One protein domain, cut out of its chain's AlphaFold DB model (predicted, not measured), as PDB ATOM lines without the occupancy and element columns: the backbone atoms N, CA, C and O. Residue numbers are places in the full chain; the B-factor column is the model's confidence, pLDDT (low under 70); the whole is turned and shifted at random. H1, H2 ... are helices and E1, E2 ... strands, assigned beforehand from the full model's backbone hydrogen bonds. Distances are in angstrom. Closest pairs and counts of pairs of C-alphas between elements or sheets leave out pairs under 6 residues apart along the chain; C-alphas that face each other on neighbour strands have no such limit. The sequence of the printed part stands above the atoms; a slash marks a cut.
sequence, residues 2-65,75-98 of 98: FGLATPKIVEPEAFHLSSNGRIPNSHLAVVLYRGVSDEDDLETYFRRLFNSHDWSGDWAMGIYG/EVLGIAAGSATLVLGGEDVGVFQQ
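This is residues 2 to 65 and 75 to 98 of the 98 residues of an uncharacterized protein of Devosia sp. Root685 (UniProt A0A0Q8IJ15). Little regular structure is present: two small two-stranded antiparallel hairpins, E1-E2 and E3-E4, with one short helix, H1, towards one end of an elongated body and the loop of residues 16 to 29 at the other. The printed part has 88 residues, in the order E1, E2, H1, E3, E4; the class is mixed, with only 22 residues in named elements. It is only just compact, close to loose, with a radius of gyration of the C-alphas of 14.4 A and spans of 44 by 24 by 23 A.

E1 is residues 13 to 15, from C-alpha 13 at (184.899, 172.394, 196.469), and E2 residues 30 to 32. H1 is residues 42 to 51, 14.0 A long. E3 is residues 85 to 87 and E4 residues 95 to 97, ending at C-alpha 97 (194.226, 178.962, 192.870).

In the hairpin E1 and E2, antiparallel at 159 degrees, N 15 and O 30 are within hydrogen-bond range at 2.9 A. In the hairpin E3 and E4, at 155 degrees, N 86 and O 96 are 2.8 A apart. E1 and E2 are apart from E3 and E4. Every O i to N i+4 pair of H1 is within range.

The C-alphas of Phe 2 and Gly 21, 44.4 A, are farthest apart. Residues 66 to 74 are not printed; the gap is 15.9 A between C-alphas 65 and 75. The link E1 to E2 is long. Residues 2 to 4 and 92 to 98 have pLDDT under 70.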
ATOM      1  N   PHE A   2     167.394 198.095 195.359       52.75
ATOM      2  CA  PHE A   2     168.633 197.450 194.915       52.75
ATOM      3  C   PHE A   2     168.290 196.006 194.541       52.75
ATOM      4  O   PHE A   2     167.746 195.280 195.369       52.75
ATOM      5  N   GLY A   3     168.506 195.626 193.281       58.06
ATOM      6  CA  GLY A   3     168.294 194.249 192.832       58.06
ATOM      7  C   GLY A   3     169.275 193.313 193.533       58.06
ATOM      8  O   GLY A   3     170.464 193.630 193.623       58.06
ATOM      9  N   LEU A   4     168.771 192.190 194.044       65.19
ATOM     10  CA  LEU A   4     169.597 191.126 194.608       65.19
ATOM     11  C   LEU A   4     170.477 190.534 193.501       65.19
ATOM     12  O   LEU A   4     169.994 190.276 192.397       65.19
ATOM     13  N   ALA A   5     171.759 190.320 193.793       70.75
ATOM     14  CA  ALA A   5     172.601 189.494 192.939       70.75
ATOM     15  C   ALA A   5     172.029 188.068 192.941       70.75
ATOM     16  O   ALA A   5     171.735 187.531 194.008       70.75
ATOM     17  N   THR A   6     171.834 187.472 191.763       71.62
ATOM     18  CA  THR A   6     171.366 186.084 191.655       71.62
ATOM     19  C   THR A   6     172.566 185.202 191.329       71.62
ATOM     20  O   THR A   6     173.018 185.221 190.184       71.62
ATOM     21  N   PRO A   7     173.119 184.464 192.303       71.44
ATOM     22  CA  PRO A   7     174.247 183.593 192.035       71.44
ATOM     23  C   PRO A   7     173.815 182.393 191.204       71.44
ATOM     24  O   PRO A   7     172.717 181.852 191.366       71.44
ATOM     25  N   LYS A   8     174.716 181.936 190.337       83.62
ATOM     26  CA  LYS A   8     174.584 180.609 189.740       83.62
ATOM     27  C   LYS A   8     174.684 179.562 190.844       83.62
ATOM     28  O   LYS A   8     175.551 179.656 191.711       83.62
ATOM     29  N   ILE A   9     173.822 178.547 190.794       82.75
ATOM     30  CA  ILE A   9     173.974 177.377 191.659       82.75
ATOM     31  C   ILE A   9     175.188 176.600 191.161       82.75
ATOM     32  O   ILE A   9     175.182 176.070 190.051       82.75
ATOM     33  N   VAL A  10     176.231 176.581 191.979       88.81
ATOM     34  CA  VAL A  10     177.490 175.898 191.700       88.81
ATOM     35  C   VAL A  10     177.839 175.019 192.892       88.81
ATOM     36  O   VAL A  10     177.724 175.447 194.041       88.81
ATOM     37  N   GLU A  11     178.243 173.783 192.618       93.31
ATOM     38  CA  GLU A  11     178.724 172.880 193.662       93.31
ATOM     39  C   GLU A  11     180.100 173.363 194.146       93.31
ATOM     40  O   GLU A  11     181.008 173.515 193.318       93.31
ATOM     41  N   PRO A  12     180.279 173.646 195.449       95.38
ATOM     42  CA  PRO A  12     181.564 174.086 195.968       95.38
ATOM     43  C   PRO A  12     182.548 172.927 196.114       95.38
ATOM     44  O   PRO A  12     182.190 171.816 196.510       95.38
ATOM     45  N   GLU A  13     183.829 173.227 195.923       95.38
ATOM     46  CA  GLU A  13     184.899 172.394 196.469       95.38
ATOM     47  C   GLU A  13     185.052 172.707 197.964       95.38
ATOM     48  O   GLU A  13     185.102 173.875 198.355       95.38
ATOM     49  N   ALA A  14     185.131 171.676 198.806       95.44
ATOM     50  CA  ALA A  14     185.242 171.826 200.254       95.44
ATOM     51  C   ALA A  14     186.551 171.228 200.777       95.44
ATOM     52  O   ALA A  14     186.852 170.055 200.548       95.44
ATOM     53  N   PHE A  15     187.301 172.019 201.541       92.69
ATOM     54  CA  PHE A  15     188.599 171.641 202.088       92.69
ATOM     55  C   PHE A  15     188.588 171.776 203.607       92.69
ATOM     56  O   PHE A  15     188.394 172.863 204.150       92.69
ATOM     57  N   HIS A  16     188.816 170.665 204.305       92.50
ATOM     58  CA  HIS A  16     188.974 170.674 205.756       92.50
ATOM     59  C   HIS A  16     190.450 170.810 206.106       92.50
ATOM     60  O   HIS A  16     191.276 170.004 205.679       92.50
ATOM     61  N   LEU A  17     190.767 171.830 206.897       90.19
ATOM     62  CA  LEU A  17     192.125 172.135 207.327       90.19
ATOM     63  C   LEU A  17     192.232 171.825 208.817       90.19
ATOM     64  O   LEU A  17     191.550 172.433 209.637       90.19
ATOM     65  N   SER A  18     193.065 170.852 209.180       85.94
ATOM     66  CA  SER A  18     193.250 170.482 210.585       85.94
ATOM     67  C   SER A  18     194.053 171.540 211.336       85.94
ATOM     68  O   SER A  18     194.981 172.137 210.791       85.94
ATOM     69  N   SER A  19     193.730 171.744 212.611       84.62
ATOM     70  CA  SER A  19     194.611 172.481 213.519       84.62
ATOM     71  C   SER A  19     195.956 171.766 213.640       84.62
ATOM     72  O   SER A  19     195.983 170.544 213.788       84.62
ATOM     73  N   ASN A  20     197.061 172.510 213.639       78.31
ATOM     74  CA  ASN A  20     198.399 171.962 213.907       78.31
ATOM     75  C   ASN A  20     198.981 172.450 215.250       78.31
ATOM     76  O   ASN A  20     200.185 172.363 215.484       78.31
ATOM     77  N   GLY A  21     198.139 173.013 216.125       78.44
ATOM     78  CA  GLY A  21     198.536 173.568 217.424       78.44
ATOM     79  C   GLY A  21     199.229 174.937 217.360       78.44
ATOM     80  O   GLY A  21     199.332 175.602 218.388       78.44
ATOM     81  N   ARG A  22     199.661 175.391 216.175       80.88
ATOM     82  CA  ARG A  22     200.198 176.745 215.932       80.88
ATOM     83  C   ARG A  22     199.213 177.610 215.155       80.88
ATOM     84  O   ARG A  22     199.000 178.765 215.506       80.88
ATOM     85  N   ILE A  23     198.606 177.036 214.122       85.00
ATOM     86  CA  ILE A  23     197.509 177.615 213.357       85.00
ATOM     87  C   ILE A  23     196.229 176.914 213.816       85.00
ATOM     88  O   ILE A  23     196.127 175.688 213.688       85.00
ATOM     89  N   PRO A  24     195.267 177.654 214.397       84.12
ATOM     90  CA  PRO A  24     194.100 177.041 215.009       84.12
ATOM     91  C   PRO A  24     193.238 176.319 213.973       84.12
ATOM     92  O   PRO A  24     192.804 175.207 214.257       84.12
ATOM     93  N   ASN A  25     193.071 176.905 212.780       90.00
ATOM     94  CA  ASN A  25     192.099 176.503 211.758       90.00
ATOM     95  C   ASN A  25     190.663 176.367 212.313       90.00
ATOM     96  O   ASN A  25     190.413 176.447 213.515       90.00
ATOM     97  N   SER A  26     189.684 176.251 211.418       91.06
ATOM     98  CA  SER A  26     188.279 176.086 211.800       91.06
ATOM     99  C   SER A  26     187.876 174.615 211.738       91.06
ATOM    100  O   SER A  26     188.422 173.844 210.953       91.06
ATOM    101  N   HIS A  27     186.877 174.232 212.532       91.31
ATOM    102  CA  HIS A  27     186.183 172.953 212.353       91.31
ATOM    103  C   HIS A  27     185.291 172.956 211.098       91.31
ATOM    104  O   HIS A  27     184.878 171.895 210.639       91.31
ATOM    105  N   LEU A  28     184.986 174.141 210.558       93.75
ATOM    106  CA  LEU A  28     184.275 174.324 209.296       93.75
ATOM    107  C   LEU A  28     185.243 174.231 208.111       93.75
ATOM    108  O   LEU A  28     186.400 174.642 208.210       93.75
ATOM    109  N   ALA A  29     184.746 173.737 206.980       94.31
ATOM    110  CA  ALA A  29     185.504 173.692 205.736       94.31
ATOM    111  C   ALA A  29     185.730 175.092 205.147       94.31
ATOM    112  O   ALA A  29     184.865 175.965 205.226       94.31
ATOM    113  N   VAL A  30     186.859 175.259 204.460       94.25
ATOM    114  CA  VAL A  30     186.990 176.278 203.417       94.25
ATOM    115  C   VAL A  30     186.154 175.824 202.226       94.25
ATOM    116  O   VAL A  30     186.281 174.679 201.790       94.25
ATOM    117  N   VAL A  31     185.322 176.717 201.696       95.31
ATOM    118  CA  VAL A  31     184.497 176.461 200.511       95.31
ATOM    119  C   VAL A  31     184.955 177.335 199.352       95.31
ATOM    120  O   VAL A  31     185.087 178.549 199.495       95.31
ATOM    121  N   LEU A  32     185.200 176.715 198.201       95.12
ATOM    122  CA  LEU A  32     185.629 177.387 196.984       95.12
ATOM    123  C   LEU A  32     184.551 177.247 195.913       95.12
ATOM    124  O   LEU A  32     184.304 176.159 195.395       95.12
ATOM    125  N   TYR A  33     183.937 178.373 195.561       94.38
ATOM    126  CA  TYR A  33     182.940 178.448 194.501       94.38
ATOM    127  C   TYR A  33     183.568 178.996 193.224       94.38
ATOM    128  O   TYR A  33     184.117 180.097 193.231       94.38
ATOM    129  N   ARG A  34     183.469 178.256 192.117       93.06
ATOM    130  CA  ARG A  34     183.982 178.678 190.804       93.06
ATOM    131  C   ARG A  34     182.838 179.026 189.864       93.06
ATOM    132  O   ARG A  34     181.803 178.372 189.894       93.06
ATOM    133  N   GLY A  35     183.040 180.031 189.009       91.38
ATOM    134  CA  GLY A  35     182.061 180.394 187.976       91.38
ATOM    135  C   GLY A  35     180.717 180.868 188.537       91.38
ATOM    136  O   GLY A  35     179.669 180.552 187.981       91.38
ATOM    137  N   VAL A  36     180.740 181.600 189.656       92.12
ATOM    138  CA  VAL A  36     179.538 182.040 190.388       92.12
ATOM    139  C   VAL A  36     178.693 183.081 189.648       92.12
ATOM    140  O   VAL A  36     177.537 183.288 190.017       92.12
ATOM    141  N   SER A  37     179.255 183.743 188.633       92.19
ATOM    142  CA  SER A  37     178.616 184.825 187.880       92.19
ATOM    143  C   SER A  37     179.204 184.956 186.473       92.19
ATOM    144  O   SER A  37     180.373 184.629 186.276       92.19
ATOM    145  N   ASP A  38     178.392 185.455 185.536       90.88
ATOM    146  CA  ASP A  38     178.818 185.921 184.201       90.88
ATOM    147  C   ASP A  38     178.734 187.456 184.078       90.88
ATOM    148  O   ASP A  38     178.837 187.989 182.978       90.88
ATOM    149  N   GLU A  39     178.467 188.169 185.175       92.75
ATOM    150  CA  GLU A  39     178.368 189.630 185.163       92.75
ATOM    151  C   GLU A  39     179.716 190.270 184.811       92.75
ATOM    152  O   GLU A  39     180.759 189.854 185.316       92.75
ATOM    153  N   ASP A  40     179.680 191.331 184.003       93.12
ATOM    154  CA  ASP A  40     180.887 192.064 183.611       93.12
ATOM    155  C   ASP A  40     181.493 192.853 184.792       93.12
ATOM    156  O   ASP A  40     182.712 192.958 184.924       93.12
ATOM    157  N   ASP A  41     180.644 193.404 185.672       94.75
ATOM    158  CA  ASP A  41     181.052 194.151 186.870       94.75
ATOM    159  C   ASP A  41     180.983 193.261 188.120       94.75
ATOM    160  O   ASP A  41     180.035 193.303 188.919       94.75
ATOM    161  N   LEU A  42     182.017 192.431 188.281       94.00
ATOM    162  CA  LEU A  42     182.121 191.505 189.404       94.00
ATOM    163  C   LEU A  42     182.311 192.207 190.756       94.00
ATOM    164  O   LEU A  42     181.853 191.675 191.767       94.00
ATOM    165  N   GLU A  43     182.930 193.394 190.814       94.50
ATOM    166  CA  GLU A  43     183.078 194.122 192.083       94.50
ATOM    167  C   GLU A  43     181.703 194.524 192.628       94.50
ATOM    168  O   GLU A  43     181.360 194.190 193.768       94.50
ATOM    169  N   THR A  44     180.879 195.186 191.807       93.62
ATOM    170  CA  THR A  44     179.517 195.560 192.207       93.62
ATOM    171  C   THR A  44     178.669 194.326 192.507       93.62
ATOM    172  O   THR A  44     177.898 194.329 193.473       93.62
ATOM    173  N   TYR A  45     178.806 193.265 191.706       94.19
ATOM    174  CA  TYR A  45     178.114 191.996 191.925       94.19
ATOM    175  C   TYR A  45     178.439 191.397 193.303       94.19
ATOM    176  O   TYR A  45     177.518 191.136 194.082       94.19
ATOM    177  N   PHE A  46     179.723 191.236 193.645       94.19
ATOM    178  CA  PHE A  46     180.138 190.651 194.921       94.19
ATOM    179  C   PHE A  46     179.731 191.516 196.110       94.19
ATOM    180  O   PHE A  46     179.193 190.982 197.079       94.19
ATOM    181  N   ARG A  47     179.883 192.847 196.028       93.25
ATOM    182  CA  ARG A  47     179.431 193.756 197.097       93.25
ATOM    183  C   ARG A  47     177.943 193.586 197.392       93.25
ATOM    184  O   ARG A  47     177.563 193.508 198.558       93.25
ATOM    185  N   ARG A  48     177.095 193.496 196.359       92.44
ATOM    186  CA  ARG A  48     175.649 193.259 196.532       92.44
ATOM    187  C   ARG A  48     175.363 191.873 197.097       92.44
ATOM    188  O   ARG A  48     174.549 191.760 198.010       92.44
ATOM    189  N   LEU A  49     176.018 190.840 196.565       93.00
ATOM    190  CA  LEU A  49     175.827 189.459 197.006       93.00
ATOM    191  C   LEU A  49     176.165 189.305 198.491       93.00
ATOM    192  O   LEU A  49     175.336 188.814 199.254       93.00
ATOM    193  N   PHE A  50     177.338 189.776 198.909       94.12
ATOM    194  CA  PHE A  50     177.803 189.698 200.291       94.12
ATOM    195  C   PHE A  50     176.906 190.497 201.238       94.12
ATOM    196  O   PHE A  50     176.372 189.919 202.186       94.12
ATOM    197  N   ASN A  51     176.609 191.764 200.922       93.06
ATOM    198  CA  ASN A  51     175.717 192.582 201.751       93.06
ATOM    199  C   ASN A  51     174.300 191.989 201.870       93.06
ATOM    200  O   ASN A  51     173.672 192.122 202.915       93.06
ATOM    201  N   SER A  52     173.791 191.311 200.833       92.69
ATOM    202  CA  SER A  52     172.478 190.644 200.899       92.69
ATOM    203  C   SER A  52     172.440 189.394 201.793       92.69
ATOM    204  O   SER A  52     171.354 188.910 202.094       92.69
ATOM    205  N   HIS A  53     173.604 188.895 202.222       92.38
ATOM    206  CA  HIS A  53     173.770 187.746 203.120       92.38
ATOM    207  C   HIS A  53     174.483 188.141 204.425       92.38
ATOM    208  O   HIS A  53     175.172 187.322 205.026       92.38
ATOM    209  N   ASP A  54     174.359 189.409 204.829       92.94
ATOM    210  CA  ASP A  54     174.920 189.977 206.063       92.94
ATOM    211  C   ASP A  54     176.460 189.937 206.178       92.94
ATOM    212  O   ASP A  54     177.027 190.286 207.219       92.94
ATOM    213  N   TRP A  55     177.164 189.608 205.090       93.12
ATOM    214  CA  TRP A  55     178.604 189.821 204.971       93.12
ATOM    215  C   TRP A  55     178.858 191.307 204.711       93.12
ATOM    216  O   TRP A  55     178.808 191.787 203.578       93.12
ATOM    217  N   SER A  56     179.073 192.040 205.799       85.69
ATOM    218  CA  SER A  56     179.315 193.485 205.810       85.69
ATOM    219  C   SER A  56     180.808 193.821 205.917       85.69
ATOM    220  O   SER A  56     181.644 192.949 206.148       85.69
ATOM    221  N   GLY A  57     181.151 195.103 205.750       81.00
ATOM    222  CA  GLY A  57     182.541 195.571 205.786       81.00
ATOM    223  C   GLY A  57     183.244 195.449 204.435       81.00
ATOM    224  O   GLY A  57     184.434 195.155 204.388       81.00
ATOM    225  N   ASP A  58     182.511 195.654 203.340       77.81
ATOM    226  CA  ASP A  58     183.009 195.446 201.988       77.81
ATOM    227  C   ASP A  58     184.094 196.456 201.583       77.81
ATOM    228  O   ASP A  58     183.888 197.670 201.493       77.81
ATOM    229  N   TRP A  59     185.270 195.925 201.265       81.19
ATOM    230  CA  TRP A  59     186.386 196.640 200.664       81.19
ATOM    231  C   TRP A  59     186.806 195.929 199.373       81.19
ATOM    232  O   TRP A  59     186.620 194.725 199.227       81.19
ATOM    233  N   ALA A  60     187.363 196.684 198.425       84.88
ATOM    234  CA  ALA A  60     187.913 196.149 197.183       84.88
ATOM    235  C   ALA A  60     189.391 196.535 197.095       84.88
ATOM    236  O   ALA A  60     189.732 197.663 196.739       84.88
ATOM    237  N   MET A  61     190.270 195.620 197.507       82.62
ATOM    238  CA  MET A  61     191.730 195.754 197.437       82.62
ATOM    239  C   MET A  61     192.364 194.364 197.257       82.62
ATOM    240  O   MET A  61     191.665 193.363 197.115       82.62
ATOM    241  N   GLY A  62     193.696 194.296 197.261       83.69
ATOM    242  CA  GLY A  62     194.429 193.032 197.227       83.69
ATOM    243  C   GLY A  62     194.483 192.311 198.577       83.69
ATOM    244  O   GLY A  62     194.247 192.898 199.631       83.69
ATOM    245  N   ILE A  63     194.859 191.034 198.522       85.19
ATOM    246  CA  ILE A  63     195.081 190.173 199.690       85.19
ATOM    247  C   ILE A  63     196.500 190.409 200.227       85.19
ATOM    248  O   ILE A  63     197.448 190.571 199.454       85.19
ATOM    249  N   TYR A  64     196.669 190.428 201.550       85.19
ATOM    250  CA  TYR A  64     197.987 190.596 202.159       85.19
ATOM    251  C   TYR A  64     198.919 189.410 201.866       85.19
ATOM    252  O   TYR A  64     198.555 188.254 202.051       85.19
ATOM    253  N   GLY A  65     200.168 189.704 201.490       87.00
ATOM    254  CA  GLY A  65     201.195 188.701 201.172       87.00
ATOM    255  C   GLY A  65     201.903 188.071 202.380       87.00
ATOM    256  O   GLY A  65     203.009 187.562 202.230       87.00
ATOM    257  N   GLU A  75     185.932 185.010 207.043       92.88
ATOM    258  CA  GLU A  75     186.242 185.824 205.873       92.88
ATOM    259  C   GLU A  75     185.593 185.212 204.629       92.88
ATOM    260  O   GLU A  75     185.579 183.991 204.457       92.88
ATOM    261  N   VAL A  76     185.066 186.077 203.764       94.19
ATOM    262  CA  VAL A  76     184.599 185.735 202.421       94.19
ATOM    263  C   VAL A  76     185.271 186.674 201.425       94.19
ATOM    264  O   VAL A  76     185.374 187.875 201.668       94.19
ATOM    265  N   LEU A  77     185.738 186.126 200.303       94.00
ATOM    266  CA  LEU A  77     186.429 186.868 199.250       94.00
ATOM    267  C   LEU A  77     185.755 186.606 197.901       94.00
ATOM    268  O   LEU A  77     185.336 185.486 197.614       94.00
ATOM    269  N   GLY A  78     185.681 187.642 197.067       93.94
ATOM    270  CA  GLY A  78     185.282 187.545 195.664       93.94
ATOM    271  C   GLY A  78     186.402 188.070 194.772       93.94
ATOM    272  O   GLY A  78     186.868 189.192 194.967       93.94
ATOM    273  N   ILE A  79     186.845 187.276 193.795       93.94
ATOM    274  CA  ILE A  79     187.859 187.711 192.828       93.94
ATOM    275  C   ILE A  79     187.170 188.543 191.745       93.94
ATOM    276  O   ILE A  79     186.614 188.009 190.791       93.94
ATOM    277  N   ALA A  80     187.165 189.865 191.927       93.88
ATOM    278  CA  ALA A  80     186.514 190.789 190.998       93.88
ATOM    279  C   ALA A  80     187.289 190.977 189.680       93.88
ATOM    280  O   ALA A  80     186.698 191.305 188.656       93.88
ATOM    281  N   ALA A  81     188.609 190.774 189.695       91.81
ATOM    282  CA  ALA A  81     189.457 190.832 188.510       91.81
ATOM    283  C   ALA A  81     190.745 190.021 188.716       91.81
ATOM    284  O   ALA A  81     191.288 189.966 189.819       91.81
ATOM    285  N   GLY A  82     191.275 189.452 187.631       91.50
ATOM    286  CA  GLY A  82     192.531 188.704 187.654       91.50
ATOM    287  C   GLY A  82     192.394 187.319 188.287       91.50
ATOM    288  O   GLY A  82     191.408 186.628 188.060       91.50
ATOM    289  N   SER A  83     193.424 186.904 189.025       90.69
ATOM    290  CA  SER A  83     193.483 185.618 189.731       90.69
ATOM    291  C   SER A  83     194.293 185.766 191.018       90.69
ATOM    292  O   SER A  83     195.129 186.669 191.130       90.69
ATOM    293  N   ALA A  84     194.057 184.882 191.982       88.38
ATOM    294  CA  ALA A  84     194.762 184.830 193.252       88.38
ATOM    295  C   ALA A  84     195.241 183.409 193.558       88.38
ATOM    296  O   ALA A  84     194.613 182.406 193.222       88.38
ATOM    297  N   THR A  85     196.385 183.334 194.230       89.25
ATOM    298  CA  THR A  85     196.921 182.092 194.786       89.25
ATOM    299  C   THR A  85     197.056 182.259 196.292       89.25
ATOM    300  O   THR A  85     197.723 183.184 196.751       89.25
ATOM    301  N   LEU A  86     196.398 181.388 197.055       87.88
ATOM    302  CA  LEU A  86     196.282 181.469 198.507       87.88
ATOM    303  C   LEU A  86     196.897 180.240 199.160       87.88
ATOM    304  O   LEU A  86     196.664 179.116 198.727       87.88
ATOM    305  N   VAL A  87     197.645 180.459 200.236       88.75
ATOM    306  CA  VAL A  87     198.083 179.396 201.144       88.75
ATOM    307  C   VAL A  87     197.152 179.432 202.345       88.75
ATOM    308  O   VAL A  87     197.123 180.428 203.068       88.75
ATOM    309  N   LEU A  88     196.380 178.367 202.554       89.44
ATOM    310  CA  LEU A  88     195.436 178.277 203.670       89.44
ATOM    311  C   LEU A  88     195.830 177.121 204.580       89.44
ATOM    312  O   LEU A  88     196.232 176.066 204.109       89.44
ATOM    313  N   GLY A  89     195.664 177.303 205.888       87.00
ATOM    314  CA  GLY A  89     195.910 176.255 206.881       87.00
ATOM    315  C   GLY A  89     197.275 176.312 207.568       87.00
ATOM    316  O   GLY A  89     197.458 175.631 208.575       87.00
ATOM    317  N   GLY A  90     198.196 177.145 207.076       82.50
ATOM    318  CA  GLY A  90     199.574 177.273 207.563       82.50
ATOM    319  C   GLY A  90     200.607 176.904 206.496       82.50
ATOM    320  O   GLY A  90     200.243 176.472 205.408       82.50
ATOM    321  N   GLU A  91     201.892 177.072 206.814       72.06
ATOM    322  CA  GLU A  91     203.025 176.846 205.892       72.06
ATOM    323  C   GLU A  91     203.108 175.401 205.355       72.06
ATOM    324  O   GLU A  91     203.659 175.172 204.282       72.06
ATOM    325  N   ASP A  92     202.513 174.442 206.072       64.00
ATOM    326  CA  ASP A  92     202.531 173.013 205.737       64.00
ATOM    327  C   ASP A  92     201.319 172.553 204.898       64.00
ATOM    328  O   ASP A  92     201.182 171.360 204.619       64.00
ATOM    329  N   VAL A  93     200.396 173.459 204.540       61.16
ATOM    330  CA  VAL A  93     199.090 173.105 203.953       61.16
ATOM    331  C   VAL A  93     198.809 173.873 202.652       61.16
ATOM    332  O   VAL A  93     199.399 174.912 202.378       61.16
ATOM    333  N   GLY A  94     197.979 173.266 201.799       61.50
ATOM    334  CA  GLY A  94     197.966 173.437 200.342       61.50
ATOM    335  C   GLY A  94     197.738 174.841 199.768       61.50
ATOM    336  O   GLY A  94     197.253 175.770 200.412       61.50
ATOM    337  N   VAL A  95     198.082 174.938 198.482       60.34
ATOM    338  CA  VAL A  95     197.935 176.122 197.632       60.34
ATOM    339  C   VAL A  95     196.601 176.055 196.886       60.34
ATOM    340  O   VAL A  95     196.319 175.072 196.203       60.34
ATOM    341  N   PHE A  96     195.804 177.115 196.978       65.69
ATOM    342  CA  PHE A  96     194.525 177.275 196.290       65.69
ATOM    343  C   PHE A  96     194.665 178.331 195.203       65.69
ATOM    344  O   PHE A  96     195.174 179.415 195.468       65.69
ATOM    345  N   GLN A  97     194.199 178.031 193.994       54.38
ATOM    346  CA  GLN A  97     194.226 178.962 192.870       54.38
ATOM    347  C   GLN A  97     192.803 179.241 192.397       54.38
ATOM    348  O   GLN A  97     192.025 178.302 192.174       54.38
ATOM    349  N   GLN A  98     192.473 180.519 192.233       56.47
ATOM    350  CA  GLN A  98     191.241 180.962 191.593       56.47
ATOM    351  C   GLN A  98     191.514 182.116 190.637       56.47
ATOM    352  O   GLN A  98     192.338 182.985 190.995       56.47
TER     353      GLN A  98